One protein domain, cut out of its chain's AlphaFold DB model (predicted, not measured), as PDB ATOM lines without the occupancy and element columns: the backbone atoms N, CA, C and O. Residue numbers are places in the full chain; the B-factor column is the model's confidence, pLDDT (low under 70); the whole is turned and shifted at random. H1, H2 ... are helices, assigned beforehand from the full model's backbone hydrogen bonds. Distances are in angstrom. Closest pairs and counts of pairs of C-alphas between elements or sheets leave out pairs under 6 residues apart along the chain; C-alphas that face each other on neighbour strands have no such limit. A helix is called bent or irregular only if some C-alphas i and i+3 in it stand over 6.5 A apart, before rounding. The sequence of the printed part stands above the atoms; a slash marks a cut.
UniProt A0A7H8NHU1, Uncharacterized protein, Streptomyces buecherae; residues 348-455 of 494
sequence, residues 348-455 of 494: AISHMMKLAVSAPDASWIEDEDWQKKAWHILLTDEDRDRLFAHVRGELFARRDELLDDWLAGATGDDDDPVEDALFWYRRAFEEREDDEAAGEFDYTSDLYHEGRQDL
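AT A GLANCE: This is residues 348 to 455 of the 494 residues of an uncharacterized protein of Streptomyces buecherae (UniProt A0A7H8NHU1). Two pairs of helices make this domain: H1 side by side with H3a, the long arm of the bent helix H3, and the helical hairpin of H4 and H5, with few contacts between the two pairs. The short arm H3b turns off from H3a and packs on residues 448 to 452 of H5, while the small helix H2 sits away from the hairpin, close to H1. The printed part has 108 residues with five named helices, in the order H1, H2, H3, H4, H5, and no named strand; the class is all helix. The whole is compact, with a radius of gyration of the C-alphas of 13.6 A, but elongated in outline, spanning 41 by 27 by 23 A.

IN THESE COORDINATES: H3, residues 381 to 407, was assigned as one helix by its hydrogen bonds but is bent: C-alphas 397 and 400 are 8.0 A apart. Its arm H3a, residues 381 to 397, measures 24.2 A and begins with C-alpha 381 at (224.086, 272.623, 200.924). Its arm H3b, residues 400 to 407, measures 11.3 A and is itself irregular, with C-alphas 401 and 404 6.6 A apart. H1 covers residues 348 to 358, over 15.2 A, and H2 residues 374 to 378, over 6.5 A. H4, residues 417 to 430, measures 20.0 A. H5, residues 435 to 453, measures 27.0 A and ends with C-alpha 453 at (239.509, 260.834, 234.022).

HOW THE PARTS SIT: H3a and H3b are about perpendicular, at 82 degrees. H3a touches H1 at a shallow tilt of 25 degrees, the same way; their closest C-alphas, of Val 357 and Leu 395, are 5.3 A apart. H3a and H5 are close but not clearly touching, with C-alphas of Arg 392 and Ala 437 closest at 6.6 A. H3a and H4 are near each other. H3b touches H5, residues 448 to 452 alone, at a steep tilt of 48 degrees; the closest C-alphas, of Leu 407 and Arg 452, are 6.4 A apart. H4 and H5 form a helical hairpin and touch at a shallow tilt of 18 degrees, opposite ways, with C-alphas of Arg 426 and Ala 438 closest at 4.5 A. H2 touches no helix; it is close to but not clearly touching H1, with C-alphas of Ile 349 and Leu 378 closest at 7.9 A. H1 is apart from H4 and H5. Every O i to N i+4 pair is within hydrogen-bond range in H2, H4 and H5; the figures are 6 of 7 in H1, 12 of 13 in H3a and 2 of 4 in H3b.

THE WHOLE: The C-alphas farthest apart, of Thr 380 and Asp 454, are 41.0 A apart. The printed part has no cut. The link from H1 to H2, residues 359 to 373, is long. Mean pLDDT of the printed part is 84.2; residues 367 to 372, 411 to 415 and 455 are under 70.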
ATOM      1  N   ALA A 348     239.325 268.706 198.885       96.38
ATOM      2  CA  ALA A 348     239.335 269.340 200.202       96.38
ATOM      3  C   ALA A 348     238.149 268.872 201.059       96.38
ATOM      4  O   ALA A 348     238.330 268.539 202.225       96.38
ATOM      5  N   ILE A 349     236.954 268.785 200.469       96.00
ATOM      6  CA  ILE A 349     235.746 268.302 201.154       96.00
ATOM      7  C   ILE A 349     235.896 266.834 201.549       96.00
ATOM      8  O   ILE A 349     235.628 266.483 202.689       96.00
ATOM      9  N   SER A 350     236.392 265.989 200.645       95.75
ATOM     10  CA  SER A 350     236.630 264.569 200.934       95.75
ATOM     11  C   SER A 350     237.648 264.377 202.065       95.75
ATOM     12  O   SER A 350     237.493 263.487 202.899       95.75
ATOM     13  N   HIS A 351     238.685 265.220 202.119       95.88
ATOM     14  CA  HIS A 351     239.658 265.208 203.213       95.88
ATOM     15  C   HIS A 351     239.031 265.666 204.535       95.88
ATOM     16  O   HIS A 351     239.230 265.015 205.553       95.88
ATOM     17  N   MET A 352     238.200 266.712 204.515       94.69
ATOM     18  CA  MET A 352     237.449 267.161 205.693       94.69
ATOM     19  C   MET A 352     236.464 266.103 206.196       94.69
ATOM     20  O   MET A 352     236.412 265.864 207.392       94.69
ATOM     21  N   MET A 353     235.743 265.413 205.304       93.00
ATOM     22  CA  MET A 353     234.871 264.285 205.666       93.00
ATOM     23  C   MET A 353     235.643 263.193 206.405       93.00
ATOM     24  O   MET A 353     235.162 262.662 207.400       93.00
ATOM     25  N   LYS A 354     236.866 262.893 205.952       92.56
ATOM     26  CA  LYS A 354     237.737 261.941 206.638       92.56
ATOM     27  C   LYS A 354     238.123 262.440 208.034       92.56
ATOM     28  O   LYS A 354     238.003 261.674 208.984       92.56
ATOM     29  N   LEU A 355     238.574 263.692 208.156       91.81
ATOM     30  CA  LEU A 355     238.970 264.285 209.442       91.81
ATOM     31  C   LEU A 355     237.800 264.368 210.430       91.81
ATOM     32  O   LEU A 355     237.983 264.049 211.600       91.81
ATOM     33  N   ALA A 356     236.601 264.694 209.941       90.50
ATOM     34  CA  ALA A 356     235.366 264.766 210.717       90.50
ATOM     35  C   ALA A 356     235.053 263.471 211.483       90.50
ATOM     36  O   ALA A 356     234.433 263.532 212.537       90.50
ATOM     37  N   VAL A 357     235.505 262.317 210.975       87.25
ATOM     38  CA  VAL A 357     235.332 261.010 211.625       87.25
ATOM     39  C   VAL A 357     236.608 260.553 212.331       87.25
ATOM     40  O   VAL A 357     236.554 260.122 213.475       87.25
ATOM     41  N   SER A 358     237.769 260.614 211.669       84.12
ATOM     42  CA  SER A 358     238.996 260.007 212.209       84.12
ATOM     43  C   SER A 358     239.622 260.780 213.369       84.12
ATOM     44  O   SER A 358     240.323 260.183 214.173       84.12
ATOM     45  N   ALA A 359     239.440 262.098 213.409       83.19
ATOM     46  CA  ALA A 359     240.015 262.985 214.417       83.19
ATOM     47  C   ALA A 359     238.958 264.048 214.743       83.19
ATOM     48  O   ALA A 359     239.126 265.175 214.278       83.19
ATOM     49  N   PRO A 360     237.851 263.625 215.390       83.62
ATOM     50  CA  PRO A 360     236.481 264.132 215.294       83.62
ATOM     51  C   PRO A 360     236.477 265.641 215.140       83.62
ATOM     52  O   PRO A 360     236.520 266.371 216.109       83.62
ATOM     53  N   ASP A 361     236.522 266.111 213.898       89.25
ATOM     54  CA  ASP A 361     236.812 267.514 213.616       89.25
ATOM     55  C   ASP A 361     235.515 268.235 213.252       89.25
ATOM     56  O   ASP A 361     234.988 268.051 212.151       89.25
ATOM     57  N   ALA A 362     234.998 269.057 214.166       90.44
ATOM     58  CA  ALA A 362     233.779 269.838 213.960       90.44
ATOM     59  C   ALA A 362     234.020 271.210 213.301       90.44
ATOM     60  O   ALA A 362     233.086 271.999 213.162       90.44
ATOM     61  N   SER A 363     235.230 271.504 212.807       88.81
ATOM     62  CA  SER A 363     235.590 272.817 212.234       88.81
ATOM     63  C   SER A 363     234.707 273.276 211.063       88.81
ATOM     64  O   SER A 363     234.740 274.446 210.670       88.81
ATOM     65  N   TRP A 364     233.963 272.356 210.443       88.75
ATOM     66  CA  TRP A 364     233.049 272.635 209.336       88.75
ATOM     67  C   TRP A 364     231.640 273.073 209.783       88.75
ATOM     68  O   TRP A 364     230.900 273.594 208.943       88.75
ATOM     69  N   ILE A 365     231.298 272.906 211.069       86.12
ATOM     70  CA  ILE A 365     230.011 273.274 211.701       86.12
ATOM     71  C   ILE A 365     230.148 274.156 212.946       86.12
ATOM     72  O   ILE A 365     229.154 274.719 213.389       86.12
ATOM     73  N   GLU A 366     231.346 274.281 213.512       72.69
ATOM     74  CA  GLU A 366     231.606 275.105 214.688       72.69
ATOM     75  C   GLU A 366     231.238 276.584 214.419       72.69
ATOM     76  O   GLU A 366     231.975 277.302 213.725       72.69
ATOM     77  N   ASP A 367     230.127 277.030 215.033       62.47
ATOM     78  CA  ASP A 367     229.758 278.410 215.429       62.47
ATOM     79  C   ASP A 367     228.663 279.189 214.644       62.47
ATOM     80  O   ASP A 367     228.459 279.061 213.436       62.47
ATOM     81  N   GLU A 368     228.008 280.086 215.393       51.78
ATOM     82  CA  GLU A 368     226.809 280.889 215.112       51.78
ATOM     83  C   GLU A 368     227.037 282.049 214.116       51.78
ATOM     84  O   GLU A 368     226.098 282.504 213.461       51.78
ATOM     85  N   ASP A 369     228.280 282.519 213.936       53.81
ATOM     86  CA  ASP A 369     228.634 283.663 213.066       53.81
ATOM     87  C   ASP A 369     229.103 283.203 211.655       53.81
ATOM     88  O   ASP A 369     230.106 283.650 211.079       53.81
ATOM     89  N   TRP A 370     228.340 282.254 211.100       45.19
ATOM     90  CA  TRP A 370     228.691 281.296 210.039       45.19
ATOM     91  C   TRP A 370     229.088 281.872 208.667       45.19
ATOM     92  O   TRP A 370     229.890 281.289 207.936       45.19
ATOM     93  N   GLN A 371     228.612 283.057 208.281       42.00
ATOM     94  CA  GLN A 371     228.819 283.587 206.917       42.00
ATOM     95  C   GLN A 371     230.278 283.968 206.584       42.00
ATOM     96  O   GLN A 371     230.576 284.348 205.449       42.00
ATOM     97  N   LYS A 372     231.199 283.888 207.554       50.19
ATOM     98  CA  LYS A 372     232.587 284.364 207.426       50.19
ATOM     99  C   LYS A 372     233.647 283.261 207.508       50.19
ATOM    100  O   LYS A 372     234.822 283.560 207.283       50.19
ATOM    101  N   LYS A 373     233.276 282.013 207.821       72.06
ATOM    102  CA  LYS A 373     234.241 280.908 207.964       72.06
ATOM    103  C   LYS A 373     234.480 280.182 206.634       72.06
ATOM    104  O   LYS A 373     233.636 280.156 205.739       72.06
ATOM    105  N   ALA A 374     235.675 279.610 206.500       84.62
ATOM    106  CA  ALA A 374     236.177 279.022 205.258       84.62
ATOM    107  C   ALA A 374     235.272 277.914 204.692       84.62
ATOM    108  O   ALA A 374     235.037 277.859 203.485       84.62
ATOM    109  N   TRP A 375     234.728 277.065 205.565       89.25
ATOM    110  CA  TRP A 375     233.919 275.915 205.169       89.25
ATOM    111  C   TRP A 375     232.541 276.294 204.627       89.25
ATOM    112  O   TRP A 375     232.087 275.667 203.676       89.25
ATOM    113  N   HIS A 376     231.922 277.386 205.086       85.00
ATOM    114  CA  HIS A 376     230.667 277.866 204.490       85.00
ATOM    115  C   HIS A 376     230.825 278.356 203.055       85.00
ATOM    116  O   HIS A 376     229.879 278.283 202.277       85.00
ATOM    117  N   ILE A 377     232.012 278.851 202.711       89.19
ATOM    118  CA  ILE A 377     232.352 279.277 201.353       89.19
ATOM    119  C   ILE A 377     232.628 278.060 200.461       89.19
ATOM    120  O   ILE A 377     232.340 278.100 199.270       89.19
ATOM    121  N   LEU A 378     233.228 277.007 201.020       92.00
ATOM    122  CA  LEU A 378     233.632 275.819 200.269       92.00
ATOM    123  C   LEU A 378     232.505 274.802 200.094       92.00
ATOM    124  O   LEU A 378     232.495 274.114 199.076       92.00
ATOM    125  N   LEU A 379     231.598 274.680 201.064       92.00
ATOM    126  CA  LEU A 379     230.525 273.691 201.079       92.00
ATOM    127  C   LEU A 379     229.240 274.255 200.477       92.00
ATOM    128  O   LEU A 379     228.727 275.282 200.925       92.00
ATOM    129  N   THR A 380     228.689 273.526 199.512       91.75
ATOM    130  CA  THR A 380     227.289 273.677 199.103       91.75
ATOM    131  C   THR A 380     226.366 273.007 200.120       91.75
ATOM    132  O   THR A 380     226.821 272.219 200.948       91.75
ATOM    133  N   ASP A 381     225.064 273.274 200.042       89.94
ATOM    134  CA  ASP A 381     224.086 272.623 200.924       89.94
ATOM    135  C   ASP A 381     224.104 271.091 200.760       89.94
ATOM    136  O   ASP A 381     224.107 270.363 201.748       89.94
ATOM    137  N   GLU A 382     224.277 270.591 199.532       93.06
ATOM    138  CA  GLU A 382     224.416 269.153 199.260       93.06
ATOM    139  C   GLU A 382     225.717 268.562 199.832       93.06
ATOM    140  O   GLU A 382     225.748 267.402 200.245       93.06
ATOM    141  N   ASP A 383     226.812 269.330 199.854       93.88
ATOM    142  CA  ASP A 383     228.051 268.883 200.505       93.88
ATOM    143  C   ASP A 383     227.864 268.796 202.028       93.88
ATOM    144  O   ASP A 383     228.358 267.855 202.648       93.88
ATOM    145  N   ARG A 384     227.125 269.743 202.629       91.50
ATOM    146  CA  ARG A 384     226.813 269.731 204.069       91.50
ATOM    147  C   ARG A 384     225.957 268.532 204.443       91.50
ATOM    148  O   ARG A 384     226.294 267.834 205.390       91.50
ATOM    149  N   ASP A 385     224.898 268.254 203.686       92.06
ATOM    150  CA  ASP A 385     224.041 267.094 203.950       92.06
ATOM    151  C   ASP A 385     224.819 265.775 203.821       92.06
ATOM    152  O   ASP A 385     224.647 264.869 204.637       92.06
ATOM    153  N   ARG A 386     225.741 265.681 202.851       93.88
ATOM    154  CA  ARG A 386     226.649 264.530 202.725       93.88
ATOM    155  C   ARG A 386     227.601 264.394 203.913       93.88
ATOM    156  O   ARG A 386     227.827 263.271 204.357       93.88
ATOM    157  N   LEU A 387     228.143 265.497 204.428       92.50
ATOM    158  CA  LEU A 387     228.979 265.507 205.634       92.50
ATOM    159  C   LEU A 387     228.194 265.057 206.871       92.50
ATOM    160  O   LEU A 387     228.657 264.158 207.566       92.50
ATOM    161  N   PHE A 388     226.987 265.589 207.095       92.50
ATOM    162  CA  PHE A 388     226.114 265.145 208.189       92.50
ATOM    163  C   PHE A 388     225.792 263.652 208.091       92.50
ATOM    164  O   PHE A 388     225.941 262.928 209.072       92.50
ATOM    165  N   ALA A 389     225.403 263.168 206.908       92.31
ATOM    166  CA  ALA A 389     225.112 261.752 206.697       92.31
ATOM    167  C   ALA A 389     226.345 260.863 206.923       92.31
ATOM    168  O   ALA A 389     226.224 259.774 207.480       92.31
ATOM    169  N   HIS A 390     227.530 261.324 206.511       92.44
ATOM    170  CA  HIS A 390     228.782 260.603 206.716       92.44
ATOM    171  C   HIS A 390     229.160 260.526 208.195       92.44
ATOM    172  O   HIS A 390     229.466 259.441 208.673       92.44
ATOM    173  N   VAL A 391     229.079 261.643 208.921       91.19
ATOM    174  CA  VAL A 391     229.335 261.679 210.365       91.19
ATOM    175  C   VAL A 391     228.342 260.779 211.103       91.19
ATOM    176  O   VAL A 391     228.772 259.885 211.823       91.19
ATOM    177  N   ARG A 392     227.035 260.916 210.843       90.38
ATOM    178  CA  ARG A 392     225.995 260.057 211.433       90.38
ATOM    179  C   ARG A 392     226.235 258.569 211.146       90.38
ATOM    180  O   ARG A 392     226.036 257.731 212.010       90.38
ATOM    181  N   GLY A 393     226.619 258.213 209.922       87.62
ATOM    182  CA  GLY A 393     226.798 256.811 209.538       87.62
ATOM    183  C   GLY A 393     228.089 256.186 210.067       87.62
ATOM    184  O   GLY A 393     228.069 255.093 210.623       87.62
ATOM    185  N   GLU A 394     229.219 256.862 209.871       84.88
ATOM    186  CA  GLU A 394     230.551 256.282 210.074       84.88
ATOM    187  C   GLU A 394     231.108 256.535 211.470       84.88
ATOM    188  O   GLU A 394     231.743 255.640 212.026       84.88
ATOM    189  N   LEU A 395     230.876 257.718 212.051       76.75
ATOM    190  CA  LEU A 395     231.369 258.015 213.398       76.75
ATOM    191  C   LEU A 395     230.672 257.113 214.415       76.75
ATOM    192  O   LEU A 395     231.345 256.515 215.244       76.75
ATOM    193  N   PHE A 396     229.358 256.914 214.290       77.12
ATOM    194  CA  PHE A 396     228.615 256.023 215.187       77.12
ATOM    195  C   PHE A 396     229.004 254.558 215.010       77.12
ATOM    196  O   PHE A 396     229.219 253.856 215.994       77.12
ATOM    197  N   ALA A 397     229.162 254.095 213.766       81.25
ATOM    198  CA  ALA A 397     229.550 252.712 213.502       81.25
ATOM    199  C   ALA A 397     230.955 252.370 214.022       81.25
ATOM    200  O   ALA A 397     231.228 251.209 214.317       81.25
ATOM    201  N   ARG A 398     231.845 253.366 214.109       80.31
ATOM    202  CA  ARG A 398     233.257 253.184 214.468       80.31
ATOM    203  C   ARG A 398     233.633 253.813 215.807       80.31
ATOM    204  O   ARG A 398     234.808 253.797 216.150       80.31
ATOM    205  N   ARG A 399     232.666 254.344 216.562       78.62
ATOM    206  CA  ARG A 399     232.900 255.063 217.822       78.62
ATOM    207  C   ARG A 399     233.780 254.262 218.769       78.62
ATOM    208  O   ARG A 399     234.810 254.759 219.197       78.62
ATOM    209  N   ASP A 400     233.385 253.026 219.055       77.94
ATOM    210  CA  ASP A 400     234.065 252.195 220.050       77.94
ATOM    211  C   ASP A 400     235.501 251.840 219.614       77.94
ATOM    212  O   ASP A 400     236.373 251.662 220.454       77.94
ATOM    213  N   GLU A 401     235.768 251.781 218.302       81.00
ATOM    214  CA  GLU A 401     237.121 251.581 217.762       81.00
ATOM    215  C   GLU A 401     237.974 252.855 217.836       81.00
ATOM    216  O   GLU A 401     239.190 252.775 217.980       81.00
ATOM    217  N   LEU A 402     237.349 254.024 217.683       81.56
ATOM    218  CA  LEU A 402     238.026 255.318 217.607       81.56
ATOM    219  C   LEU A 402     238.241 255.959 218.983       81.56
ATOM    220  O   LEU A 402     239.135 256.789 219.119       81.56
ATOM    221  N   LEU A 403     237.456 255.574 219.995       83.06
ATOM    222  CA  LEU A 403     237.523 256.149 221.339       83.06
ATOM    223  C   LEU A 403     238.922 255.988 221.954       83.06
ATOM    224  O   LEU A 403     239.466 256.948 222.494       83.06
ATOM    225  N   ASP A 404     239.533 254.809 221.799       81.31
ATOM    226  CA  ASP A 404     240.899 254.532 222.264       81.31
ATOM    227  C   ASP A 404     241.935 255.433 221.564       81.31
ATOM    228  O   ASP A 404     242.844 255.965 222.206       81.31
ATOM    229  N   ASP A 405     241.784 255.641 220.250       82.88
ATOM    230  CA  ASP A 405     242.660 256.515 219.460       82.88
ATOM    231  C   ASP A 405     242.507 257.989 219.872       82.88
ATOM    232  O   ASP A 405     243.493 258.731 219.896       82.88
ATOM    233  N   TRP A 406     241.289 258.421 220.214       84.94
ATOM    234  CA  TRP A 406     241.023 259.776 220.699       84.94
ATOM    235  C   TRP A 406     241.615 259.991 222.087       84.94
ATOM    236  O   TRP A 406     242.332 260.967 222.295       84.94
ATOM    237  N   LEU A 407     241.397 259.049 223.009       82.62
ATOM    238  CA  LEU A 407     241.940 259.097 224.368       82.62
ATOM    239  C   LEU A 407     243.473 259.097 224.379       82.62
ATOM    240  O   LEU A 407     244.086 259.786 225.191       82.62
ATOM    241  N   ALA A 408     244.112 258.391 223.442       78.62
ATOM    242  CA  ALA A 408     245.565 258.436 223.280       78.62
ATOM    243  C   ALA A 408     246.096 259.832 222.894       78.62
ATOM    244  O   ALA A 408     247.272 260.125 223.126       78.62
ATOM    245  N   GLY A 409     245.254 260.673 222.285       73.38
ATOM    246  CA  GLY A 409     245.553 262.052 221.903       73.38
ATOM    247  C   GLY A 409     244.994 263.117 222.850       73.38
ATOM    248  O   GLY A 409     245.243 264.296 222.602       73.38
ATOM    249  N   ALA A 410     244.267 262.718 223.899       74.06
ATOM    250  CA  ALA A 410     243.618 263.628 224.835       74.06
ATOM    251  C   ALA A 410     244.640 264.539 225.526       74.06
ATOM    252  O   ALA A 410     245.698 264.098 225.995       74.06
ATOM    253  N   THR A 411     244.320 265.826 225.603       65.75
ATOM    254  CA  THR A 411     245.118 266.800 226.354       65.75
ATOM    255  C   THR A 411     244.613 266.864 227.788       65.75
ATOM    256  O   THR A 411     243.430 266.694 228.016       65.75
ATOM    257  N   GLY A 412     245.473 267.125 228.776       61.44
ATOM    258  CA  GLY A 412     245.026 267.340 230.163       61.44
ATOM    259  C   GLY A 412     244.297 268.674 230.385       61.44
ATOM    260  O   GLY A 412     243.772 268.900 231.471       61.44
ATOM    261  N   ASP A 413     244.246 269.526 229.359       65.12
ATOM    262  CA  ASP A 413     243.772 270.908 229.409       65.12
ATOM    263  C   ASP A 413     242.245 271.024 229.251       65.12
ATOM    264  O   ASP A 413     241.610 270.154 228.653       65.12
ATOM    265  N   ASP A 414     241.667 272.120 229.754       63.06
ATOM    266  CA  ASP A 414     240.227 272.426 229.658       63.06
ATOM    267  C   ASP A 414     239.738 272.653 228.204       63.06
ATOM    268  O   ASP A 414     238.537 272.608 227.959       63.06
ATOM    269  N   ASP A 415     240.651 272.869 227.245       67.94
ATOM    270  CA  ASP A 415     240.361 273.138 225.824       67.94
ATOM    271  C   ASP A 415     240.703 271.909 224.943       67.94
ATOM    272  O   ASP A 415     241.628 271.944 224.121       67.94
ATOM    273  N   ASP A 416     240.007 270.786 225.146       83.69
ATOM    274  CA  ASP A 416     240.240 269.550 224.385       83.69
ATOM    275  C   ASP A 416     239.485 269.538 223.046       83.69
ATOM    276  O   ASP A 416     238.252 269.606 223.024       83.69
ATOM    277  N   PRO A 417     240.192 269.384 221.909       83.00
ATOM    278  CA  PRO A 417     239.560 269.450 220.596       83.00
ATOM    279  C   PRO A 417     238.493 268.381 220.330       83.00
ATOM    280  O   PRO A 417     237.629 268.593 219.477       83.00
ATOM    281  N   VAL A 418     238.565 267.223 220.996       87.69
ATOM    282  CA  VAL A 418     237.581 266.145 220.849       87.69
ATOM    283  C   VAL A 418     236.317 266.489 221.628       87.69
ATOM    284  O   VAL A 418     235.231 266.372 221.063       87.69
ATOM    285  N   GLU A 419     236.438 266.958 222.874       87.94
ATOM    286  CA  GLU A 419     235.277 267.411 223.661       87.94
ATOM    287  C   GLU A 419     234.545 268.551 222.945       87.94
ATOM    288  O   GLU A 419     233.328 268.472 222.738       87.94
ATOM    289  N   ASP A 420     235.289 269.554 222.467       87.44
ATOM    290  CA  ASP A 420     234.742 270.671 221.694       87.44
ATOM    291  C   ASP A 420     233.982 270.179 220.458       87.44
ATOM    292  O   ASP A 420     232.865 270.618 220.162       87.44
ATOM    293  N   ALA A 421     234.557 269.232 219.721       89.38
ATOM    294  CA  ALA A 421     233.919 268.728 218.524       89.38
ATOM    295  C   ALA A 421     232.658 267.907 218.804       89.38
ATOM    296  O   ALA A 421     231.665 268.072 218.092       89.38
ATOM    297  N   LEU A 422     232.670 267.050 219.829       90.56
ATOM    298  CA  LEU A 422     231.489 266.289 220.249       90.56
ATOM    299  C   LEU A 422     230.363 267.235 220.686       90.56
ATOM    300  O   LEU A 422     229.213 267.039 220.283       90.56
ATOM    301  N   PHE A 423     230.700 268.311 221.405       91.00
ATOM    302  CA  PHE A 423     229.758 269.372 221.757       91.00
ATOM    303  C   PHE A 423     229.118 270.008 220.512       91.00
ATOM    304  O   PHE A 423     227.888 270.111 220.428       91.00
ATOM    305  N   TRP A 424     229.929 270.404 219.524       90.88
ATOM    306  CA  TRP A 424     229.427 271.030 218.298       90.88
ATOM    307  C   TRP A 424     228.605 270.076 217.434       90.88
ATOM    308  O   TRP A 424     227.593 270.495 216.872       90.88
ATOM    309  N   TYR A 425     228.984 268.799 217.353       91.44
ATOM    310  CA  TYR A 425     228.184 267.793 216.662       91.44
ATOM    311  C   TYR A 425     226.831 267.586 217.333       91.44
ATOM    312  O   TYR A 425     225.815 267.681 216.643       91.44
ATOM    313  N   ARG A 426     226.797 267.378 218.657       92.50
ATOM    314  CA  ARG A 426     225.545 267.243 219.416       92.50
ATOM    315  C   ARG A 426     224.606 268.402 219.104       92.50
ATOM    316  O   ARG A 426     223.499 268.186 218.617       92.50
ATOM    317  N   ARG A 427     225.095 269.632 219.285       91.56
ATOM    318  CA  ARG A 427     224.325 270.854 219.030       91.56
ATOM    319  C   ARG A 427     223.817 270.929 217.583       91.56
ATOM    320  O   ARG A 427     222.659 271.260 217.351       91.56
ATOM    321  N   ALA A 428     224.661 270.614 216.603       90.38
ATOM    322  CA  ALA A 428     224.280 270.682 215.194       90.38
ATOM    323  C   ALA A 428     223.227 269.630 214.798       90.38
ATOM    324  O   ALA A 428     222.414 269.893 213.910       90.38
ATOM    325  N   PHE A 429     223.221 268.449 215.427       92.06
ATOM    326  CA  PHE A 429     222.183 267.436 215.208       92.06
ATOM    327  C   PHE A 429     220.873 267.770 215.943       92.06
ATOM    328  O   PHE A 429     219.807 267.566 215.362       92.06
ATOM    329  N   GLU A 430     220.927 268.387 217.131       92.12
ATOM    330  CA  GLU A 430     219.741 268.946 217.810       92.12
ATOM    331  C   GLU A 430     219.053 270.017 216.949       92.12
ATOM    332  O   GLU A 430     217.841 269.975 216.737       92.12
ATOM    333  N   GLU A 431     219.822 270.952 216.379       90.44
ATOM    334  CA  GLU A 431     219.299 272.007 215.495       90.44
ATOM    335  C   GLU A 431     218.658 271.453 214.206       90.44
ATOM    336  O   GLU A 431     217.861 272.138 213.560       90.44
ATOM    337  N   ARG A 432     218.983 270.209 213.830       90.25
ATOM    338  CA  ARG A 432     218.400 269.489 212.688       90.25
ATOM    339  C   ARG A 432     217.244 268.563 213.075       90.25
ATOM    340  O   ARG A 432     216.776 267.828 212.207       90.25
ATOM    341  N   GLU A 433     216.784 268.616 214.326       92.88
ATOM    342  CA  GLU A 433     215.717 267.763 214.869       92.88
ATOM    343  C   GLU A 433     216.055 266.259 214.789       92.88
ATOM    344  O   GLU A 433     215.185 265.413 214.575       92.88
ATOM    345  N   ASP A 434     217.340 265.919 214.939       91.62
ATOM    346  CA  ASP A 434     217.843 264.546 214.925       91.62
ATOM    347  C   ASP A 434     218.276 264.102 216.333       91.62
ATOM    348  O   ASP A 434     219.461 263.927 216.631       91.62
ATOM    349  N   ASP A 435     217.278 263.934 217.208       90.56
ATOM    350  CA  ASP A 435     217.458 263.616 218.633       90.56
ATOM    351  C   ASP A 435     218.241 262.310 218.868       90.56
ATOM    352  O   ASP A 435     218.947 262.175 219.866       90.56
ATOM    353  N   GLU A 436     218.132 261.344 217.949       90.81
ATOM    354  CA  GLU A 436     218.872 260.080 218.023       90.81
ATOM    355  C   GLU A 436     220.378 260.323 217.865       90.81
ATOM    356  O   GLU A 436     221.161 259.860 218.689       90.81
ATOM    357  N   ALA A 437     220.791 261.093 216.850       89.44
ATOM    358  CA  ALA A 437     222.203 261.427 216.670       89.44
ATOM    359  C   ALA A 437     222.728 262.305 217.807       89.44
ATOM    360  O   ALA A 437     223.835 262.076 218.290       89.44
ATOM    361  N   ALA A 438     221.946 263.298 218.237       90.25
ATOM    362  CA  ALA A 438     222.321 264.160 219.352       90.25
ATOM    363  C   ALA A 438     222.569 263.351 220.636       90.25
ATOM    364  O   ALA A 438     223.607 263.524 221.273       90.25
ATOM    365  N   GLY A 439     221.668 262.420 220.968       89.56
ATOM    366  CA  GLY A 439     221.819 261.533 222.124       89.56
ATOM    367  C   GLY A 439     223.050 260.626 222.040       89.56
ATOM    368  O   GLY A 439     223.721 260.416 223.046       89.56
ATOM    369  N   GLU A 440     223.400 260.135 220.848       89.31
ATOM    370  CA  GLU A 440     224.632 259.359 220.653       89.31
ATOM    371  C   GLU A 440     225.900 260.201 220.866       89.31
ATOM    372  O   GLU A 440     226.868 259.705 221.443       89.31
ATOM    373  N   PHE A 441     225.919 261.471 220.444       90.75
ATOM    374  CA  PHE A 441     227.046 262.370 220.725       90.75
ATOM    375  C   PHE A 441     227.168 262.707 222.211       90.75
ATOM    376  O   PHE A 441     228.287 262.741 222.715       90.75
ATOM    377  N   ASP A 442     226.047 262.894 222.909       89.50
ATOM    378  CA  ASP A 442     226.019 263.107 224.362       89.50
ATOM    379  C   ASP A 442     226.605 261.889 225.095       89.50
ATOM    380  O   ASP A 442     227.568 262.009 225.846       89.50
ATOM    381  N   TYR A 443     226.134 260.686 224.746       89.75
ATOM    382  CA  TYR A 443     226.666 259.431 225.282       89.75
ATOM    383  C   TYR A 443     228.159 259.229 224.969       89.75
ATOM    384  O   TYR A 443     228.927 258.774 225.813       89.75
ATOM    385  N   THR A 444     228.594 259.579 223.756       89.12
ATOM    386  CA  THR A 444     230.010 259.497 223.361       89.12
ATOM    387  C   THR A 444     230.869 260.488 224.143       89.12
ATOM    388  O   THR A 444     231.988 260.151 224.523       89.12
ATOM    389  N   SER A 445     230.350 261.692 224.392       89.06
ATOM    390  CA  SER A 445     231.008 262.707 225.213       89.06
ATOM    391  C   SER A 445     231.195 262.216 226.645       89.06
ATOM    392  O   SER A 445     232.291 262.355 227.181       89.06
ATOM    393  N   ASP A 446     230.175 261.587 227.232       89.62
ATOM    394  CA  ASP A 446     230.265 260.993 228.570       89.62
ATOM    395  C   ASP A 446     231.337 259.893 228.622       89.62
ATOM    396  O   ASP A 446     232.202 259.917 229.497       89.62
ATOM    397  N   LEU A 447     231.345 258.972 227.649       88.12
ATOM    398  CA  LEU A 447     232.358 257.911 227.561       88.12
ATOM    399  C   LEU A 447     233.782 258.459 227.420       88.12
ATOM    400  O   LEU A 447     234.706 257.951 228.057       88.12
ATOM    401  N   TYR A 448     233.976 259.471 226.572       88.25
ATOM    402  CA  TYR A 448     235.278 260.111 226.397       88.25
ATOM    403  C   TYR A 448     235.727 260.804 227.687       88.25
ATOM    404  O   TYR A 448     236.869 260.636 228.113       88.25
ATOM    405  N   HIS A 449     234.818 261.522 228.347       87.06
ATOM    406  CA  HIS A 449     235.104 262.220 229.593       87.06
ATOM    407  C   HIS A 449     235.457 261.249 230.732       87.06
ATOM    408  O   HIS A 449     236.440 261.465 231.443       87.06
ATOM    409  N   GLU A 450     234.719 260.141 230.875       85.94
ATOM    410  CA  GLU A 450     235.039 259.062 231.821       85.94
ATOM    411  C   GLU A 450     236.414 258.444 231.524       85.94
ATOM    412  O   GLU A 450     237.271 258.381 232.406       85.94
ATOM    413  N   GLY A 451     236.667 258.060 230.267       83.88
ATOM    414  CA  GLY A 451     237.944 257.472 229.856       83.88
ATOM    415  C   GLY A 451     239.132 258.411 230.068       83.88
ATOM    416  O   GLY A 451     240.235 257.966 230.392       83.88
ATOM    417  N   ARG A 452     238.912 259.724 229.946       81.62
ATOM    418  CA  ARG A 452     239.933 260.739 230.191       81.62
ATOM    419  C   ARG A 452     240.254 260.906 231.677       81.62
ATOM    420  O   ARG A 452     241.418 261.113 232.012       81.62
ATOM    421  N   GLN A 453     239.271 260.793 232.570       77.62
ATOM    422  CA  GLN A 453     239.509 260.834 234.022       77.62
ATOM    423  C   GLN A 453     240.365 259.654 234.513       77.62
ATOM    424  O   GLN A 453     241.082 259.785 235.506       77.62
ATOM    425  N   ASP A 454     240.319 258.530 233.797       73.50
ATOM    426  CA  ASP A 454     241.117 257.334 234.079       73.50
ATOM    427  C   ASP A 454     242.555 257.406 233.522       73.50
ATOM    428  O   ASP A 454     243.396 256.559 233.854       73.50
ATOM    429  N   LEU A 455     242.878 258.417 232.704       68.31
ATOM    430  CA  LEU A 455     244.242 258.639 232.225       68.31
ATOM    431  C   LEU A 455     245.121 259.198 233.358       68.31
ATOM    432  O   LEU A 455     244.707 260.091 234.101       68.31
TER     433      LEU A 455